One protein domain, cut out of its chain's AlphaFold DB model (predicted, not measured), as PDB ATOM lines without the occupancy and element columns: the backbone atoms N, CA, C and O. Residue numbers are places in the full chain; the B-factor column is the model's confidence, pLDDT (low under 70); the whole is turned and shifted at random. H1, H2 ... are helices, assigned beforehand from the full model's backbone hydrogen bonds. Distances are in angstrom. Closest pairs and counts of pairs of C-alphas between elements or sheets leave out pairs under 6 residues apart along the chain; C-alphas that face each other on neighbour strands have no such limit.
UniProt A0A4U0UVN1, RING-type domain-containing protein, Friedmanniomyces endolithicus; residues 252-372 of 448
ATOM      1  N   GLU A 252      -5.302 -13.013 -35.265       84.50
ATOM      2  CA  GLU A 252      -4.730 -11.863 -35.987       84.50
ATOM      3  C   GLU A 252      -5.410 -10.540 -35.625       84.50
ATOM      4  O   GLU A 252      -4.725  -9.552 -35.353       84.50
ATOM      5  N   ASP A 253      -6.745 -10.530 -35.559       84.25
ATOM      6  CA  ASP A 253      -7.511  -9.363 -35.120       84.25
ATOM      7  C   ASP A 253      -7.173  -9.005 -33.670       84.25
ATOM      8  O   ASP A 253      -6.979  -7.832 -33.365       84.25
ATOM      9  N   LEU A 254      -7.010 -10.004 -32.795       86.75
ATOM     10  CA  LEU A 254      -6.617  -9.778 -31.406       86.75
ATOM     11  C   LEU A 254      -5.195  -9.210 -31.280       86.75
ATOM     12  O   LEU A 254      -4.977  -8.270 -30.516       86.75
ATOM     13  N   HIS A 255      -4.224  -9.725 -32.042       86.50
ATOM     14  CA  HIS A 255      -2.874  -9.152 -32.094       86.50
ATOM     15  C   HIS A 255      -2.901  -7.697 -32.583       86.50
ATOM     16  O   HIS A 255      -2.219  -6.841 -32.016       86.50
ATOM     17  N   ARG A 256      -3.718  -7.405 -33.604       83.06
ATOM     18  CA  ARG A 256      -3.911  -6.052 -34.142       83.06
ATOM     19  C   ARG A 256      -4.568  -5.129 -33.112       83.06
ATOM     20  O   ARG A 256      -4.078  -4.025 -32.907       83.06
ATOM     21  N   HIS A 257      -5.613  -5.586 -32.424       86.00
ATOM     22  CA  HIS A 257      -6.298  -4.850 -31.359       86.00
ATOM     23  C   HIS A 257      -5.357  -4.523 -30.191       86.00
ATOM     24  O   HIS A 257      -5.231  -3.361 -29.812       86.00
ATOM     25  N   LEU A 258      -4.612  -5.509 -29.671       86.12
ATOM     26  CA  LEU A 258      -3.617  -5.285 -28.611       86.12
ATOM     27  C   LEU A 258      -2.580  -4.222 -29.015       86.12
ATOM     28  O   LEU A 258      -2.212  -3.367 -28.199       86.12
ATOM     29  N   LEU A 259      -2.150  -4.225 -30.280       83.75
ATOM     30  CA  LEU A 259      -1.237  -3.218 -30.809       83.75
ATOM     31  C   LEU A 259      -1.897  -1.833 -30.908       83.75
ATOM     32  O   LEU A 259      -1.288  -0.857 -30.461       83.75
ATOM     33  N   ILE A 260      -3.113  -1.728 -31.460       78.75
ATOM     34  CA  ILE A 260      -3.793  -0.454 -31.773       78.75
ATOM     35  C   ILE A 260      -4.441   0.210 -30.543       78.75
ATOM     36  O   ILE A 260      -4.318   1.428 -30.389       78.75
ATOM     37  N   GLU A 261      -5.014  -0.549 -29.613       80.25
ATOM     38  CA  GLU A 261      -5.710   0.015 -28.445       80.25
ATOM     39  C   GLU A 261      -4.834   0.069 -27.185       80.25
ATOM     40  O   GLU A 261      -5.019   0.933 -26.328       80.25
ATOM     41  N   HIS A 262      -3.830  -0.807 -27.061       83.44
ATOM     42  CA  HIS A 262      -3.022  -0.893 -25.831       83.44
ATOM     43  C   HIS A 262      -1.530  -0.647 -26.015       83.44
ATOM     44  O   HIS A 262      -0.819  -0.495 -25.018       83.44
ATOM     45  N   ASN A 263      -1.036  -0.612 -27.258       80.62
ATOM     46  CA  ASN A 263       0.400  -0.671 -27.545       80.62
ATOM     47  C   ASN A 263       1.049  -1.845 -26.781       80.62
ATOM     48  O   ASN A 263       1.971  -1.687 -25.971       80.62
ATOM     49  N   ARG A 264       0.447  -3.027 -26.943       87.06
ATOM     50  CA  ARG A 264       0.883  -4.296 -26.362       87.06
ATOM     51  C   ARG A 264       0.929  -5.370 -27.441       87.06
ATOM     52  O   ARG A 264       0.263  -5.282 -28.465       87.06
ATOM     53  N   PHE A 265       1.717  -6.395 -27.178       88.44
ATOM     54  CA  PHE A 265       1.948  -7.532 -28.047       88.44
ATOM     55  C   PHE A 265       1.706  -8.823 -27.273       88.44
ATOM     56  O   PHE A 265       1.774  -8.864 -26.045       88.44
ATOM     57  N   MET A 266       1.480  -9.900 -28.007       89.62
ATOM     58  CA  MET A 266       1.393 -11.251 -27.475       89.62
ATOM     59  C   MET A 266       2.342 -12.127 -28.294       89.62
ATOM     60  O   MET A 266       2.542 -11.881 -29.486       89.62
ATOM     61  N   CYS A 267       2.987 -13.096 -27.650       90.94
ATOM     62  CA  CYS A 267       3.868 -14.032 -28.341       90.94
ATOM     63  C   CYS A 267       3.002 -14.983 -29.177       90.94
ATOM     64  O   CYS A 267       2.271 -15.793 -28.607       90.94
ATOM     65  N   LYS A 268       3.079 -14.881 -30.511       88.38
ATOM     66  CA  LYS A 268       2.245 -15.642 -31.462       88.38
ATOM     67  C   LYS A 268       2.370 -17.148 -31.237       88.38
ATOM     68  O   LYS A 268       1.372 -17.857 -31.261       88.38
ATOM     69  N   HIS A 269       3.590 -17.613 -30.968       88.94
ATOM     70  CA  HIS A 269       3.852 -19.007 -30.638       88.94
ATOM     71  C   HIS A 269       3.199 -19.412 -29.307       88.94
ATOM     72  O   HIS A 269       2.431 -20.362 -29.277       88.94
ATOM     73  N   CYS A 270       3.428 -18.672 -28.215       88.19
ATOM     74  CA  CYS A 270       2.772 -18.976 -26.935       88.19
ATOM     75  C   CYS A 270       1.240 -18.936 -27.029       88.19
ATOM     76  O   CYS A 270       0.593 -19.729 -26.354       88.19
ATOM     77  N   ALA A 271       0.676 -18.043 -27.848       85.81
ATOM     78  CA  ALA A 271      -0.762 -17.948 -28.083       85.81
ATOM     79  C   ALA A 271      -1.346 -19.238 -28.684       85.81
ATOM     80  O   ALA A 271      -2.444 -19.640 -28.313       85.81
ATOM     81  N   SER A 272      -0.603 -19.908 -29.574       81.31
ATOM     82  CA  SER A 272      -1.029 -21.168 -30.189       81.31
ATOM     83  C   SER A 272      -0.633 -22.426 -29.409       81.31
ATOM     84  O   SER A 272      -1.301 -23.444 -29.572       81.31
ATOM     85  N   THR A 273       0.423 -22.393 -28.584       80.19
ATOM     86  CA  THR A 273       0.966 -23.604 -27.929       80.19
ATOM     87  C   THR A 273       0.726 -23.713 -26.430       80.19
ATOM     88  O   THR A 273       0.647 -24.827 -25.912       80.19
ATOM     89  N   LYS A 274       0.586 -22.600 -25.702       75.56
ATOM     90  CA  LYS A 274       0.189 -22.657 -24.292       75.56
ATOM     91  C   LYS A 274      -1.323 -22.797 -24.241       75.56
ATOM     92  O   LYS A 274      -2.024 -21.869 -24.635       75.56
ATOM     93  N   GLY A 275      -1.796 -23.938 -23.737       76.19
ATOM     94  CA  GLY A 275      -3.214 -24.272 -23.561       76.19
ATOM     95  C   GLY A 275      -3.923 -23.394 -22.525       76.19
ATOM     96  O   GLY A 275      -4.295 -23.858 -21.451       76.19
ATOM     97  N   LEU A 276      -4.035 -22.106 -22.830       80.75
ATOM     98  CA  LEU A 276      -4.526 -21.036 -21.972       80.75
ATOM     99  C   LEU A 276      -5.669 -20.319 -22.677       80.75
ATOM    100  O   LEU A 276      -5.595 -20.037 -23.878       80.75
ATOM    101  N   LEU A 277      -6.702 -19.964 -21.913       80.19
ATOM    102  CA  LEU A 277      -7.824 -19.185 -22.429       80.19
ATOM    103  C   LEU A 277      -7.319 -17.835 -22.941       80.19
ATOM    104  O   LEU A 277      -6.399 -17.256 -22.367       80.19
ATOM    105  N   VAL A 278      -7.941 -17.298 -23.994       83.25
ATOM    106  CA  VAL A 278      -7.463 -16.086 -24.689       83.25
ATOM    107  C   VAL A 278      -7.182 -14.930 -23.714       83.25
ATOM    108  O   VAL A 278      -6.128 -14.304 -23.771       83.25
ATOM    109  N   ARG A 279      -8.086 -14.727 -22.748       81.00
ATOM    110  CA  ARG A 279      -7.994 -13.719 -21.676       81.00
ATOM    111  C   ARG A 279      -6.843 -13.918 -20.672       81.00
ATOM    112  O   ARG A 279      -6.496 -12.976 -19.971       81.00
ATOM    113  N   GLU A 280      -6.302 -15.131 -20.555       83.62
ATOM    114  CA  GLU A 280      -5.206 -15.484 -19.637       83.62
ATOM    115  C   GLU A 280      -3.823 -15.228 -20.255       83.62
ATOM    116  O   GLU A 280      -2.820 -15.230 -19.539       83.62
ATOM    117  N   HIS A 281      -3.745 -14.978 -21.569       86.94
ATOM    118  CA  HIS A 281      -2.475 -14.659 -22.214       86.94
ATOM    119  C   HIS A 281      -1.940 -13.301 -21.764       86.94
ATOM    120  O   HIS A 281      -2.620 -12.271 -21.757       86.94
ATOM    121  N   THR A 282      -0.658 -13.291 -21.427       88.56
ATOM    122  CA  THR A 282       0.074 -12.099 -21.007       88.56
ATOM    123  C   THR A 282       0.289 -11.146 -22.184       88.56
ATOM    124  O   THR A 282       1.066 -11.433 -23.094       88.56
ATOM    125  N   ALA A 283      -0.361  -9.982 -22.139       90.50
ATOM    126  CA  ALA A 283      -0.123  -8.882 -23.071       90.50
ATOM    127  C   ALA A 283       1.103  -8.050 -22.635       90.50
ATOM    128  O   ALA A 283       1.033  -7.277 -21.675       90.50
ATOM    129  N   TYR A 284       2.206  -8.211 -23.362       89.19
ATOM    130  CA  TYR A 284       3.527  -7.628 -23.115       89.19
ATOM    131  C   TYR A 284       3.707  -6.253 -23.780       89.19
ATOM    132  O   TYR A 284       3.155  -5.986 -24.844       89.19
ATOM    133  N   THR A 285       4.539  -5.375 -23.225       88.50
ATOM    134  CA  THR A 285       5.184  -4.286 -23.987       88.50
ATOM    135  C   THR A 285       6.204  -4.852 -24.986       88.50
ATOM    136  O   THR A 285       6.616  -6.005 -24.874       88.50
ATOM    137  N   ALA A 286       6.675  -4.042 -25.942       85.12
ATOM    138  CA  ALA A 286       7.744  -4.454 -26.863       85.12
ATOM    139  C   ALA A 286       9.020  -4.918 -26.122       85.12
ATOM    140  O   ALA A 286       9.632  -5.921 -26.494       85.12
ATOM    141  N   GLN A 287       9.392  -4.237 -25.030       84.50
ATOM    142  CA  GLN A 287      10.550  -4.600 -24.210       84.50
ATOM    143  C   GLN A 287      10.325  -5.905 -23.435       84.50
ATOM    144  O   GLN A 287      11.193  -6.776 -23.460       84.50
ATOM    145  N   GLU A 288       9.175  -6.065 -22.775       88.94
ATOM    146  CA  GLU A 288       8.841  -7.304 -22.058       88.94
ATOM    147  C   GLU A 288       8.732  -8.495 -23.015       88.94
ATOM    148  O   GLU A 288       9.206  -9.579 -22.683       88.94
ATOM    149  N   LEU A 289       8.190  -8.301 -24.226       90.25
ATOM    150  CA  LEU A 289       8.131  -9.362 -25.229       90.25
ATOM    151  C   LEU A 289       9.534  -9.754 -25.700       90.25
ATOM    152  O   LEU A 289       9.814 -10.942 -25.815       90.25
ATOM    153  N   ARG A 290      10.440  -8.792 -25.924       86.25
ATOM    154  CA  ARG A 290      11.836  -9.098 -26.269       86.25
ATOM    155  C   ARG A 290      12.524  -9.904 -25.164       86.25
ATOM    156  O   ARG A 290      13.215 -10.869 -25.476       86.25
ATOM    157  N   LEU A 291      12.321  -9.542 -23.896       89.56
ATOM    158  CA  LEU A 291      12.845 -10.302 -22.755       89.56
ATOM    159  C   LEU A 291      12.235 -11.711 -22.688       89.56
ATOM    160  O   LEU A 291      12.963 -12.678 -22.494       89.56
ATOM    161  N   HIS A 292      10.928 -11.844 -22.921       91.56
ATOM    162  CA  HIS A 292      10.248 -13.135 -23.000       91.56
ATOM    163  C   HIS A 292      10.792 -14.016 -24.138       91.56
ATOM    164  O   HIS A 292      11.103 -15.180 -23.903       91.56
ATOM    165  N   LEU A 293      10.970 -13.467 -25.344       90.44
ATOM    166  CA  LEU A 293      11.543 -14.179 -26.490       90.44
ATOM    167  C   LEU A 293      12.988 -14.620 -26.214       90.44
ATOM    168  O   LEU A 293      13.343 -15.757 -26.505       90.44
ATOM    169  N   GLN A 294      13.802 -13.763 -25.592       87.56
ATOM    170  CA  GLN A 294      15.180 -14.098 -25.210       87.56
ATOM    171  C   GLN A 294      15.268 -15.133 -24.078       87.56
ATOM    172  O   GLN A 294      16.221 -15.903 -24.051       87.56
ATOM    173  N   ALA A 295      14.303 -15.167 -23.153       89.19
ATOM    174  CA  ALA A 295      14.315 -16.087 -22.015       89.19
ATOM    175  C   ALA A 295      13.649 -17.445 -22.301       89.19
ATOM    176  O   ALA A 295      14.052 -18.446 -21.718       89.19
ATOM    177  N   ALA A 296      12.621 -17.485 -23.156       87.06
ATOM    178  CA  ALA A 296      11.794 -18.676 -23.390       87.06
ATOM    179  C   ALA A 296      11.884 -19.249 -24.817       87.06
ATOM    180  O   ALA A 296      11.459 -20.382 -25.032       87.06
ATOM    181  N   HIS A 297      12.405 -18.486 -25.784       88.88
ATOM    182  CA  HIS A 297      12.396 -18.833 -27.212       88.88
ATOM    183  C   HIS A 297      13.746 -18.561 -27.914       88.88
ATOM    184  O   HIS A 297      13.802 -18.476 -29.138       88.88
ATOM    185  N   SER A 298      14.845 -18.440 -27.157       84.56
ATOM    186  CA  SER A 298      16.193 -18.113 -27.661       84.56
ATOM    187  C   SER A 298      16.711 -19.073 -28.735       84.56
ATOM    188  O   SER A 298      17.304 -18.636 -29.717       84.56
ATOM    189  N   GLU A 299      16.470 -20.370 -28.563       85.44
ATOM    190  CA  GLU A 299      16.915 -21.433 -29.477       85.44
ATOM    191  C   GLU A 299      15.938 -21.660 -30.649       85.44
ATOM    192  O   GLU A 299      16.203 -22.438 -31.562       85.44
ATOM    193  N   GLN A 300      14.790 -20.976 -30.649       87.31
ATOM    194  CA  GLN A 300      13.675 -21.238 -31.556       87.31
ATOM    195  C   GLN A 300      13.618 -20.175 -32.656       87.31
ATOM    196  O   GLN A 300      12.764 -19.288 -32.650       87.31
ATOM    197  N   ALA A 301      14.531 -20.280 -33.628       83.94
ATOM    198  CA  ALA A 301      14.719 -19.294 -34.698       83.94
ATOM    199  C   ALA A 301      13.412 -18.865 -35.403       83.94
ATOM    200  O   ALA A 301      13.200 -17.673 -35.614       83.94
ATOM    201  N   TYR A 302      12.496 -19.802 -35.675       86.25
ATOM    202  CA  TYR A 302      11.200 -19.505 -36.305       86.25
ATOM    203  C   TYR A 302      10.285 -18.609 -35.441       86.25
ATOM    204  O   TYR A 302       9.525 -17.801 -35.971       86.25
ATOM    205  N   VAL A 303      10.362 -18.709 -34.107       85.94
ATOM    206  CA  VAL A 303       9.601 -17.847 -33.181       85.94
ATOM    207  C   VAL A 303      10.193 -16.439 -33.169       85.94
ATOM    208  O   VAL A 303       9.459 -15.452 -33.141       85.94
ATOM    209  N   LEU A 304      11.523 -16.333 -33.235       85.44
ATOM    210  CA  LEU A 304      12.218 -15.049 -33.332       85.44
ATOM    211  C   LEU A 304      11.905 -14.346 -34.664       85.44
ATOM    212  O   LEU A 304      11.648 -13.143 -34.671       85.44
ATOM    213  N   GLU A 305      11.837 -15.090 -35.771       84.75
ATOM    214  CA  GLU A 305      11.462 -14.579 -37.096       84.75
ATOM    215  C   GLU A 305      10.038 -13.990 -37.116       84.75
ATOM    216  O   GLU A 305       9.842 -12.863 -37.584       84.75
ATOM    217  N   GLN A 306       9.063 -14.674 -36.499       82.31
ATOM    218  CA  GLN A 306       7.671 -14.206 -36.354       82.31
ATOM    219  C   GLN A 306       7.511 -12.866 -35.604       82.31
ATOM    220  O   GLN A 306       6.444 -12.237 -35.692       82.31
ATOM    221  N   HIS A 307       8.547 -12.449 -34.869       82.06
ATOM    222  CA  HIS A 307       8.626 -11.218 -34.081       82.06
ATOM    223  C   HIS A 307       9.834 -10.336 -34.463       82.06
ATOM    224  O   HIS A 307      10.198  -9.427 -33.714       82.06
ATOM    225  N   SER A 308      10.433 -10.569 -35.635       77.19
ATOM    226  CA  SER A 308      11.648  -9.898 -36.122       77.19
ATOM    227  C   SER A 308      11.574  -8.366 -36.085       77.19
ATOM    228  O   SER A 308      12.526  -7.729 -35.639       77.19
ATOM    229  N   GLU A 309      10.433  -7.769 -36.439       72.44
ATOM    230  CA  GLU A 309      10.188  -6.316 -36.350       72.44
ATOM    231  C   GLU A 309      10.410  -5.758 -34.929       72.44
ATOM    232  O   GLU A 309      10.999  -4.693 -34.744       72.44
ATOM    233  N   ILE A 310       9.981  -6.511 -33.910       74.62
ATOM    234  CA  ILE A 310      10.062  -6.137 -32.489       74.62
ATOM    235  C   ILE A 310      11.496  -6.304 -31.971       74.62
ATOM    236  O   ILE A 310      11.963  -5.523 -31.141       74.62
ATOM    237  N   LEU A 311      12.217  -7.303 -32.485       73.62
ATOM    238  CA  LEU A 311      13.626  -7.538 -32.165       73.62
ATOM    239  C   LEU A 311      14.551  -6.503 -32.832       73.62
ATOM    240  O   LEU A 311      15.531  -6.084 -32.217       73.62
ATOM    241  N   ALA A 312      14.226  -6.059 -34.049       68.38
ATOM    242  CA  ALA A 312      15.020  -5.106 -34.826       68.38
ATOM    243  C   ALA A 312      14.922  -3.652 -34.326       68.38
ATOM    244  O   ALA A 312      15.820  -2.845 -34.587       68.38
ATOM    245  N   HIS A 313      13.843  -3.283 -33.627       63.25
ATOM    246  CA  HIS A 313      13.555  -1.896 -33.247       63.25
ATOM    247  C   HIS A 313      13.297  -1.734 -31.735       63.25
ATOM    248  O   HIS A 313      12.169  -1.478 -31.315       63.25
ATOM    249  N   PRO A 314      14.346  -1.808 -30.889       53.00
ATOM    250  CA  PRO A 314      14.214  -1.923 -29.430       53.00
ATOM    251  C   PRO A 314      13.660  -0.685 -28.698       53.00
ATOM    252  O   PRO A 314      13.465  -0.752 -27.486       53.00
ATOM    253  N   ALA A 315      13.439   0.437 -29.393       52.03
ATOM    254  CA  ALA A 315      12.985   1.705 -28.807       52.03
ATOM    255  C   ALA A 315      11.947   2.464 -29.662       52.03
ATOM    256  O   ALA A 315      11.591   3.593 -29.324       52.03
ATOM    257  N   ALA A 316      11.484   1.895 -30.780       51.31
ATOM    258  CA  ALA A 316      10.525   2.565 -31.655       51.31
ATOM    259  C   ALA A 316       9.087   2.172 -31.299       51.31
ATOM    260  O   ALA A 316       8.786   0.995 -31.107       51.31
ATOM    261  N   ASP A 317       8.179   3.151 -31.293       54.84
ATOM    262  CA  ASP A 317       6.752   2.860 -31.396       54.84
ATOM    263  C   ASP A 317       6.508   2.216 -32.767       54.84
ATOM    264  O   ASP A 317       6.654   2.874 -33.804       54.84
ATOM    265  N   LEU A 318       6.212   0.915 -32.781       55.50
ATOM    266  CA  LEU A 318       6.222   0.107 -34.002       55.50
ATOM    267  C   LEU A 318       5.180   0.563 -35.035       55.50
ATOM    268  O   LEU A 318       5.381   0.351 -36.231       55.50
ATOM    269  N   ARG A 319       4.138   1.302 -34.619       56.69
ATOM    270  CA  ARG A 319       3.195   1.947 -35.549       56.69
ATOM    271  C   ARG A 319       3.883   2.982 -36.442       56.69
ATOM    272  O   ARG A 319       3.532   3.124 -37.611       56.69
ATOM    273  N   SER A 320       4.890   3.683 -35.914       55.66
ATOM    274  CA  SER A 320       5.678   4.654 -36.683       55.66
ATOM    275  C   SER A 320       6.568   3.976 -37.731       55.66
ATOM    276  O   SER A 320       6.769   4.540 -38.807       55.66
ATOM    277  N   SER A 321       7.059   2.755 -37.476       55.94
ATOM    278  CA  SER A 321       7.736   1.942 -38.496       55.94
ATOM    279  C   SER A 321       6.757   1.378 -39.522       55.94
ATOM    280  O   SER A 321       7.066   1.464 -40.704       55.94
ATOM    281  N   SER A 322       5.562   0.920 -39.126       64.88
ATOM    282  CA  SER A 322       4.539   0.456 -40.078       64.88
ATOM    283  C   SER A 322       4.157   1.538 -41.095       64.88
ATOM    284  O   SER A 322       3.998   1.242 -42.273       64.88
ATOM    285  N   ILE A 323       4.068   2.809 -40.678       71.25
ATOM    286  CA  ILE A 323       3.822   3.935 -41.598       71.25
ATOM    287  C   ILE A 323       5.026   4.190 -42.526       71.25
ATOM    288  O   ILE A 323       4.832   4.562 -43.680       71.25
ATOM    289  N   LYS A 324       6.264   3.976 -42.056       69.38
ATOM    290  CA  LYS A 324       7.489   4.152 -42.862       69.38
ATOM    291  C   LYS A 324       7.722   3.027 -43.874       69.38
ATOM    292  O   LYS A 324       8.324   3.283 -44.910       69.38
ATOM    293  N   THR A 325       7.284   1.803 -43.577       75.06
ATOM    294  CA  THR A 325       7.395   0.641 -44.478       75.06
ATOM    295  C   THR A 325       6.164   0.449 -45.367       75.06
ATOM    296  O   THR A 325       6.233  -0.284 -46.355       75.06
ATOM    297  N   ALA A 326       5.047   1.119 -45.065       75.94
ATOM    298  CA  ALA A 326       3.840   1.088 -45.882       75.94
ATOM    299  C   ALA A 326       4.092   1.597 -47.311       75.94
ATOM    300  O   ALA A 326       4.712   2.636 -47.545       75.94
ATOM    301  N   ARG A 327       3.533   0.883 -48.291       77.31
ATOM    302  CA  ARG A 327       3.539   1.303 -49.696       77.31
ATOM    303  C   ARG A 327       2.384   2.266 -49.952       77.31
ATOM    304  O   ARG A 327       1.252   2.003 -49.551       77.31
ATOM    305  N   TYR A 328       2.639   3.345 -50.691       75.81
ATOM    306  CA  TYR A 328       1.568   4.195 -51.209       75.81
ATOM    307  C   TYR A 328       0.638   3.373 -52.117       75.81
ATOM    308  O   TYR A 328       1.093   2.782 -53.097       75.81
ATOM    309  N   LEU A 329      -0.666   3.365 -51.816       72.25
ATOM    310  CA  LEU A 329      -1.695   2.752 -52.668       72.25
ATOM    311  C   LEU A 329      -1.605   3.357 -54.076       72.25
ATOM    312  O   LEU A 329      -1.682   4.577 -54.204       72.25
ATOM    313  N   ALA A 330      -1.401   2.555 -55.122       61.69
ATOM    314  CA  ALA A 330      -1.107   3.073 -56.465       61.69
ATOM    315  C   ALA A 330      -2.351   3.597 -57.206       61.69
ATOM    316  O   ALA A 330      -2.282   4.618 -57.887       61.69
ATOM    317  N   SER A 331      -3.485   2.923 -57.024       62.31
ATOM    318  CA  SER A 331      -4.780   3.172 -57.663       62.31
ATOM    319  C   SER A 331      -5.885   2.901 -56.640       62.31
ATOM    320  O   SER A 331      -5.670   2.127 -55.709       62.31
ATOM    321  N   TRP A 332      -7.047   3.538 -56.786       57.91
ATOM    322  CA  TRP A 332      -8.220   3.255 -55.948       57.91
ATOM    323  C   TRP A 332      -9.074   2.093 -56.470       57.91
ATOM    324  O   TRP A 332      -9.822   1.505 -55.698       57.91
ATOM    325  N   GLU A 333      -8.968   1.777 -57.762       53.41
ATOM    326  CA  GLU A 333      -9.775   0.746 -58.435       53.41
ATOM    327  C   GLU A 333      -9.024  -0.588 -58.572       53.41
ATOM    328  O   GLU A 333      -9.649  -1.623 -58.765       53.41
ATOM    329  N   GLN A 334      -7.690  -0.576 -58.449       48.03
ATOM    330  CA  GLN A 334      -6.823  -1.760 -58.588       48.03
ATOM    331  C   GLN A 334      -6.115  -2.172 -57.287       48.03
ATOM    332  O   GLN A 334      -5.241  -3.034 -57.312       48.03
ATOM    333  N   SER A 335      -6.430  -1.544 -56.152       47.50
ATOM    334  CA  SER A 335      -6.005  -2.071 -54.853       47.50
ATOM    335  C   SER A 335      -7.130  -2.906 -54.257       47.50
ATOM    336  O   SER A 335      -8.156  -2.335 -53.887       47.50
ATOM    337  N   ASP A 336      -6.897  -4.203 -54.047       52.94
ATOM    338  CA  ASP A 336      -7.791  -5.147 -53.341       52.94
ATOM    339  C   ASP A 336      -7.983  -4.820 -51.838       52.94
ATOM    340  O   ASP A 336      -8.338  -5.663 -51.012       52.94
ATOM    341  N   TYR A 337      -7.711  -3.573 -51.445       61.81
ATOM    342  CA  TYR A 337      -7.717  -3.110 -50.072       61.81
ATOM    343  C   TYR A 337      -9.148  -2.879 -49.585       61.81
ATOM    344  O   TYR A 337      -9.749  -1.814 -49.757       61.81
ATOM    345  N   THR A 338      -9.693  -3.903 -48.939       67.31
ATOM    346  CA  THR A 338     -11.004  -3.833 -48.300       67.31
ATOM    347  C   THR A 338     -10.893  -3.053 -46.991       67.31
ATOM    348  O   THR A 338     -10.299  -3.518 -46.021       67.31
ATOM    349  N   TYR A 339     -11.472  -1.851 -46.960       74.81
ATOM    350  CA  TYR A 339     -11.653  -1.097 -45.717       74.81
ATOM    351  C   TYR A 339     -12.534  -1.902 -44.738       74.81
ATOM    352  O   TYR A 339     -13.556  -2.427 -45.192       74.81
ATOM    353  N   PRO A 340     -12.174  -1.996 -43.439       76.06
ATOM    354  CA  PRO A 340     -12.960  -2.721 -42.439       76.06
ATOM    355  C   PRO A 340     -14.393  -2.199 -42.289       76.06
ATOM    356  O   PRO A 340     -14.673  -1.033 -42.575       76.06
ATOM    357  N   ASP A 341     -15.280  -3.053 -41.772       72.50
ATOM    358  CA  ASP A 341     -16.673  -2.701 -41.486       72.50
ATOM    359  C   ASP A 341     -16.762  -1.429 -40.623       72.50
ATOM    360  O   ASP A 341     -16.090  -1.295 -39.601       72.50
ATOM    361  N   GLY A 342     -17.586  -0.471 -41.055       77.94
ATOM    362  CA  GLY A 342     -17.742   0.835 -40.403       77.94
ATOM    363  C   GLY A 342     -16.768   1.929 -40.864       77.94
ATOM    364  O   GLY A 342     -17.021   3.098 -40.581       77.94
ATOM    365  N   VAL A 343     -15.709   1.608 -41.621       81.25
ATOM    366  CA  VAL A 343     -14.802   2.618 -42.195       81.25
ATOM    367  C   VAL A 343     -15.308   3.071 -43.566       81.25
ATOM    368  O   VAL A 343     -15.377   2.297 -44.523       81.25
ATOM    369  N   MET A 344     -15.640   4.356 -43.690       80.31
ATOM    370  CA  MET A 344     -16.046   4.958 -44.958       80.31
ATOM    371  C   MET A 344     -14.892   4.949 -45.961       80.31
ATOM    372  O   MET A 344     -13.763   5.326 -45.638       80.31
ATOM    373  N   ARG A 345     -15.205   4.580 -47.205       78.25
ATOM    374  CA  ARG A 345     -14.286   4.639 -48.350       78.25
ATOM    375  C   ARG A 345     -14.223   6.069 -48.912       78.25
ATOM    376  O   ARG A 345     -15.231   6.781 -48.842       78.25
ATOM    377  N   PRO A 346     -13.093   6.506 -49.494       76.62
ATOM    378  CA  PRO A 346     -13.051   7.778 -50.207       76.62
ATOM    379  C   PRO A 346     -13.933   7.680 -51.462       76.62
ATOM    380  O   PRO A 346     -13.904   6.668 -52.162       76.62
ATOM    381  N   ARG A 347     -14.732   8.713 -51.756       69.69
ATOM    382  CA  ARG A 347     -15.496   8.766 -53.018       69.69
ATOM    383  C   ARG A 347     -14.558   9.167 -54.152       69.69
ATOM    384  O   ARG A 347     -13.754  10.085 -53.981       69.69
ATOM    385  N   THR A 348     -14.700   8.541 -55.311       62.06
ATOM    386  CA  THR A 348     -13.893   8.861 -56.488       62.06
ATOM    387  C   THR A 348     -14.389  10.158 -57.157       62.06
ATOM    388  O   THR A 348     -15.594  10.305 -57.378       62.06
ATOM    389  N   PRO A 349     -13.527  11.146 -57.481       55.25
ATOM    390  CA  PRO A 349     -13.851  12.152 -58.481       55.25
ATOM    391  C   PRO A 349     -13.932  11.504 -59.863       55.25
ATOM    392  O   PRO A 349     -13.231  10.541 -60.157       55.25
ATOM    393  N   THR A 350     -14.753  12.077 -60.735       52.06
ATOM    394  CA  THR A 350     -15.035  11.593 -62.096       52.06
ATOM    395  C   THR A 350     -13.884  11.764 -63.098       52.06
ATOM    396  O   THR A 350     -14.070  11.524 -64.288       52.06
ATOM    397  N   THR A 351     -12.699  12.188 -62.653       52.28
ATOM    398  CA  THR A 351     -11.543  12.490 -63.509       52.28
ATOM    399  C   THR A 351     -10.303  11.746 -63.021       52.28
ATOM    400  O   THR A 351      -9.689  12.142 -62.028       52.28
ATOM    401  N   ASN A 352      -9.919  10.693 -63.750       52.03
ATOM    402  CA  ASN A 352      -8.697   9.916 -63.525       52.03
ATOM    403  C   ASN A 352      -7.444  10.694 -63.965       52.03
ATOM    404  O   ASN A 352      -6.810  10.360 -64.963       52.03
ATOM    405  N   ASP A 353      -7.071  11.727 -63.210       57.25
ATOM    406  CA  ASP A 353      -5.722  12.294 -63.276       57.25
ATOM    407  C   ASP A 353      -4.862  11.685 -62.163       57.25
ATOM    408  O   ASP A 353      -4.923  12.089 -60.998       57.25
ATOM    409  N   HIS A 354      -4.057  10.684 -62.533       56.12
ATOM    410  CA  HIS A 354      -3.218   9.902 -61.620       56.12
ATOM    411  C   HIS A 354      -2.219  10.746 -60.803       56.12
ATOM    412  O   HIS A 354      -1.690  10.257 -59.800       56.12
ATOM    413  N   ALA A 355      -1.967  12.000 -61.195       58.69
ATOM    414  CA  ALA A 355      -1.098  12.922 -60.473       58.69
ATOM    415  C   ALA A 355      -1.736  13.524 -59.204       58.69
ATOM    416  O   ALA A 355      -1.004  13.953 -58.309       58.69
ATOM    417  N   SER A 356      -3.072  13.570 -59.090       66.50
ATOM    418  CA  SER A 356      -3.757  14.271 -57.993       66.50
ATOM    419  C   SER A 356      -4.730  13.375 -57.221       66.50
ATOM    420  O   SER A 356      -5.536  12.645 -57.789       66.50
ATOM    421  N   ARG A 357      -4.656  13.418 -55.884       69.56
ATOM    422  CA  ARG A 357      -5.501  12.611 -54.989       69.56
ATOM    423  C   ARG A 357      -6.349  13.523 -54.124       69.56
ATOM    424  O   ARG A 357      -5.838  14.167 -53.209       69.56
ATOM    425  N   ILE A 358      -7.642  13.570 -54.419       74.44
ATOM    426  CA  ILE A 358      -8.606  14.397 -53.693       74.44
ATOM    427  C   ILE A 358      -9.350  13.506 -52.699       74.44
ATOM    428  O   ILE A 358     -10.038  12.568 -53.093       74.44
ATOM    429  N   TYR A 359      -9.218  13.814 -51.412       77.06
ATOM    430  CA  TYR A 359      -9.879  13.103 -50.318       77.06
ATOM    431  C   TYR A 359     -10.975  13.977 -49.702       77.06
ATOM    432  O   TYR A 359     -10.777  15.176 -49.504       77.06
ATOM    433  N   GLN A 360     -12.126  13.388 -49.367       82.00
ATOM    434  CA  GLN A 360     -13.192  14.119 -48.674       82.00
ATOM    435  C   GLN A 360     -12.787  14.428 -47.220       82.00
ATOM    436  O   GLN A 360     -12.137  13.589 -46.589       82.00
ATOM    437  N   PRO A 361     -13.215  15.569 -46.642       85.94
ATOM    438  CA  PRO A 361     -12.969  15.883 -45.234       85.94
ATOM    439  C   PRO A 361     -13.425  14.765 -44.291       85.94
ATOM    440  O   PRO A 361     -12.660  14.350 -43.425       85.94
ATOM    441  N   ASP A 362     -14.620  14.214 -44.517       83.81
ATOM    442  CA  ASP A 362     -15.197  13.156 -43.678       83.81
ATOM    443  C   ASP A 362     -14.359  11.870 -43.709       83.81
ATOM    444  O   ASP A 362     -14.183  11.224 -42.680       83.81
ATOM    445  N   PHE A 363     -13.772  11.534 -44.866       85.12
ATOM    446  CA  PHE A 363     -12.851  10.403 -44.992       85.12
ATOM    447  C   PHE A 363     -11.573  10.629 -44.174       85.12
ATOM    448  O   PHE A 363     -11.155   9.741 -43.429       85.12
ATOM    449  N   LEU A 364     -10.975  11.822 -44.283       85.38
ATOM    450  CA  LEU A 364      -9.746  12.191 -43.570       85.38
ATOM    451  C   LEU A 364      -9.946  12.263 -42.048       85.38
ATOM    452  O   LEU A 364      -9.043  11.904 -41.293       85.38
ATOM    453  N   LEU A 365     -11.125  12.689 -41.586       86.75
ATOM    454  CA  LEU A 365     -11.439  12.804 -40.159       86.75
ATOM    455  C   LEU A 365     -11.421  11.456 -39.422       86.75
ATOM    456  O   LEU A 365     -11.109  11.437 -38.231       86.75
ATOM    457  N   GLN A 366     -11.660  10.337 -40.114       83.88
ATOM    458  CA  GLN A 366     -11.574   8.987 -39.535       83.88
ATOM    459  C   GLN A 366     -10.169   8.678 -38.989       83.88
ATOM    460  O   GLN A 366     -10.025   8.042 -37.947       83.88
ATOM    461  N   PHE A 367      -9.121   9.196 -39.634       84.94
ATOM    462  CA  PHE A 367      -7.731   8.962 -39.229       84.94
ATOM    463  C   PHE A 367      -7.317   9.743 -37.978       84.94
ATOM    464  O   PHE A 367      -6.270   9.449 -37.406       84.94
ATOM    465  N   ARG A 368      -8.123  10.708 -37.508       81.81
ATOM    466  CA  ARG A 368      -7.795  11.556 -36.347       81.81
ATOM    467  C   ARG A 368      -7.558  10.757 -35.062       81.81
ATOM    468  O   ARG A 368      -6.731  11.157 -34.247       81.81
ATOM    469  N   TRP A 369      -8.301   9.669 -34.876       68.94
ATOM    470  CA  TRP A 369      -8.212   8.820 -33.686       68.94
ATOM    471  C   TRP A 369      -7.280   7.618 -33.892       68.94
ATOM    472  O   TRP A 369      -6.635   7.186 -32.945       68.94
ATOM    473  N   VAL A 370      -7.140   7.150 -35.138       74.94
ATOM    474  CA  VAL A 370      -6.273   6.020 -35.523       74.94
ATOM    475  C   VAL A 370      -4.790   6.423 -35.573       74.94
ATOM    476  O   VAL A 370      -3.924   5.711 -35.067       74.94
ATOM    477  N   CYS A 371      -4.490   7.589 -36.150       77.06
ATOM    478  CA  CYS A 371      -3.139   8.126 -36.327       77.06
ATOM    479  C   CYS A 371      -2.854   9.245 -35.309       77.06
ATOM    480  O   CYS A 371      -2.522  10.371 -35.675       77.06
ATOM    481  N   ASN A 372      -3.012   8.940 -34.018       73.75
ATOM    482  CA  ASN A 372      -2.829   9.887 -32.909       73.75
ATOM    483  C   ASN A 372      -1.364  10.040 -32.425       73.75
ATOM    484  O   ASN A 372      -1.084  10.871 -31.558       73.75
TER     485      ASN A 372
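AT A GLANCE: This is residues 252 to 372 of the 448 residues of the protein "RING-type domain-containing protein" of Friedmanniomyces endolithicus (UniProt A0A4U0UVN1). A loose string of short helices runs along a rod: H2, H3, H4 and H5 cluster toward one end, H1 and H6 lie nearer the middle, and a wide loop with no named element, residues 326 to 360, reaches out to the other end and folds back to H7 and H8. Contacts between the helices are few, and residues 272 to 277 stick out. The printed part has 121 residues with eight named helices, H1 to H8 in order, and no named strand; the class is all helix, though under half of the residues, 55, are in named elements. The whole is loose, with a radius of gyration of the C-alphas of 18.5 A, and spans 56 by 27 by 25 A.

HOW THE PARTS SIT: H1, residues 252 to 262, touches no helix. H2, residues 268 to 273, is apart from H1, but only just, at 8.3 A. H3, residues 286 to 296, is apart from both. H4, residues 301 to 305, is close to but not clearly touching H2, where the C-alphas of His 269 and Val 303, the closest, are 6.4 A apart. H5, residues 308 to 312, only just touches H3, with 3 pairs of C-alphas within 8 A, the closest those of Ala 286 and Ile 310 at 6.3 A. H6, residues 318 to 325, is close to but not clearly touching H5, the closest C-alphas being those of Ile 310 and Leu 318 at 7.5 A. H7, residues 361 to 365, is apart from H6. H8, residues 367 to 370, and H7 meet only through their link. H8 is close to but not clearly touching H1, with C-alphas Ile 260 and Val 370, the closest, 7.9 A apart. In H1 to H7 every O i to N i+4 pair is within hydrogen-bond range; H8 is too short for such a pair.

IN THESE COORDINATES: H1 begins at C-alpha 252, (-4.730, -11.863, -35.987), and is 15.0 A long from first to last C-alpha. H2 measures 8.8 A, H3 15.2 A, H4 6.2 A, H5 6.0 A, H6 10.6 A, H7 6.1 A and H8 5.0 A. H3 begins at C-alpha 286, (7.744, -4.454, -26.863). H8 ends at C-alpha 370, (-6.273, 6.020, -35.523).

THE WHOLE: The C-alphas of Ala 295 and Thr 350, the two farthest apart, are 56.9 A apart. The printed part has no cut. The links from H2 to H3, 12 residues, and from H6 to H7, 35 residues, are long; the others are tight. The mean pLDDT of the printed part is 76.2, and 33 residues are under 70, among them 312 to 322, 330 to 338 and 347 to 357.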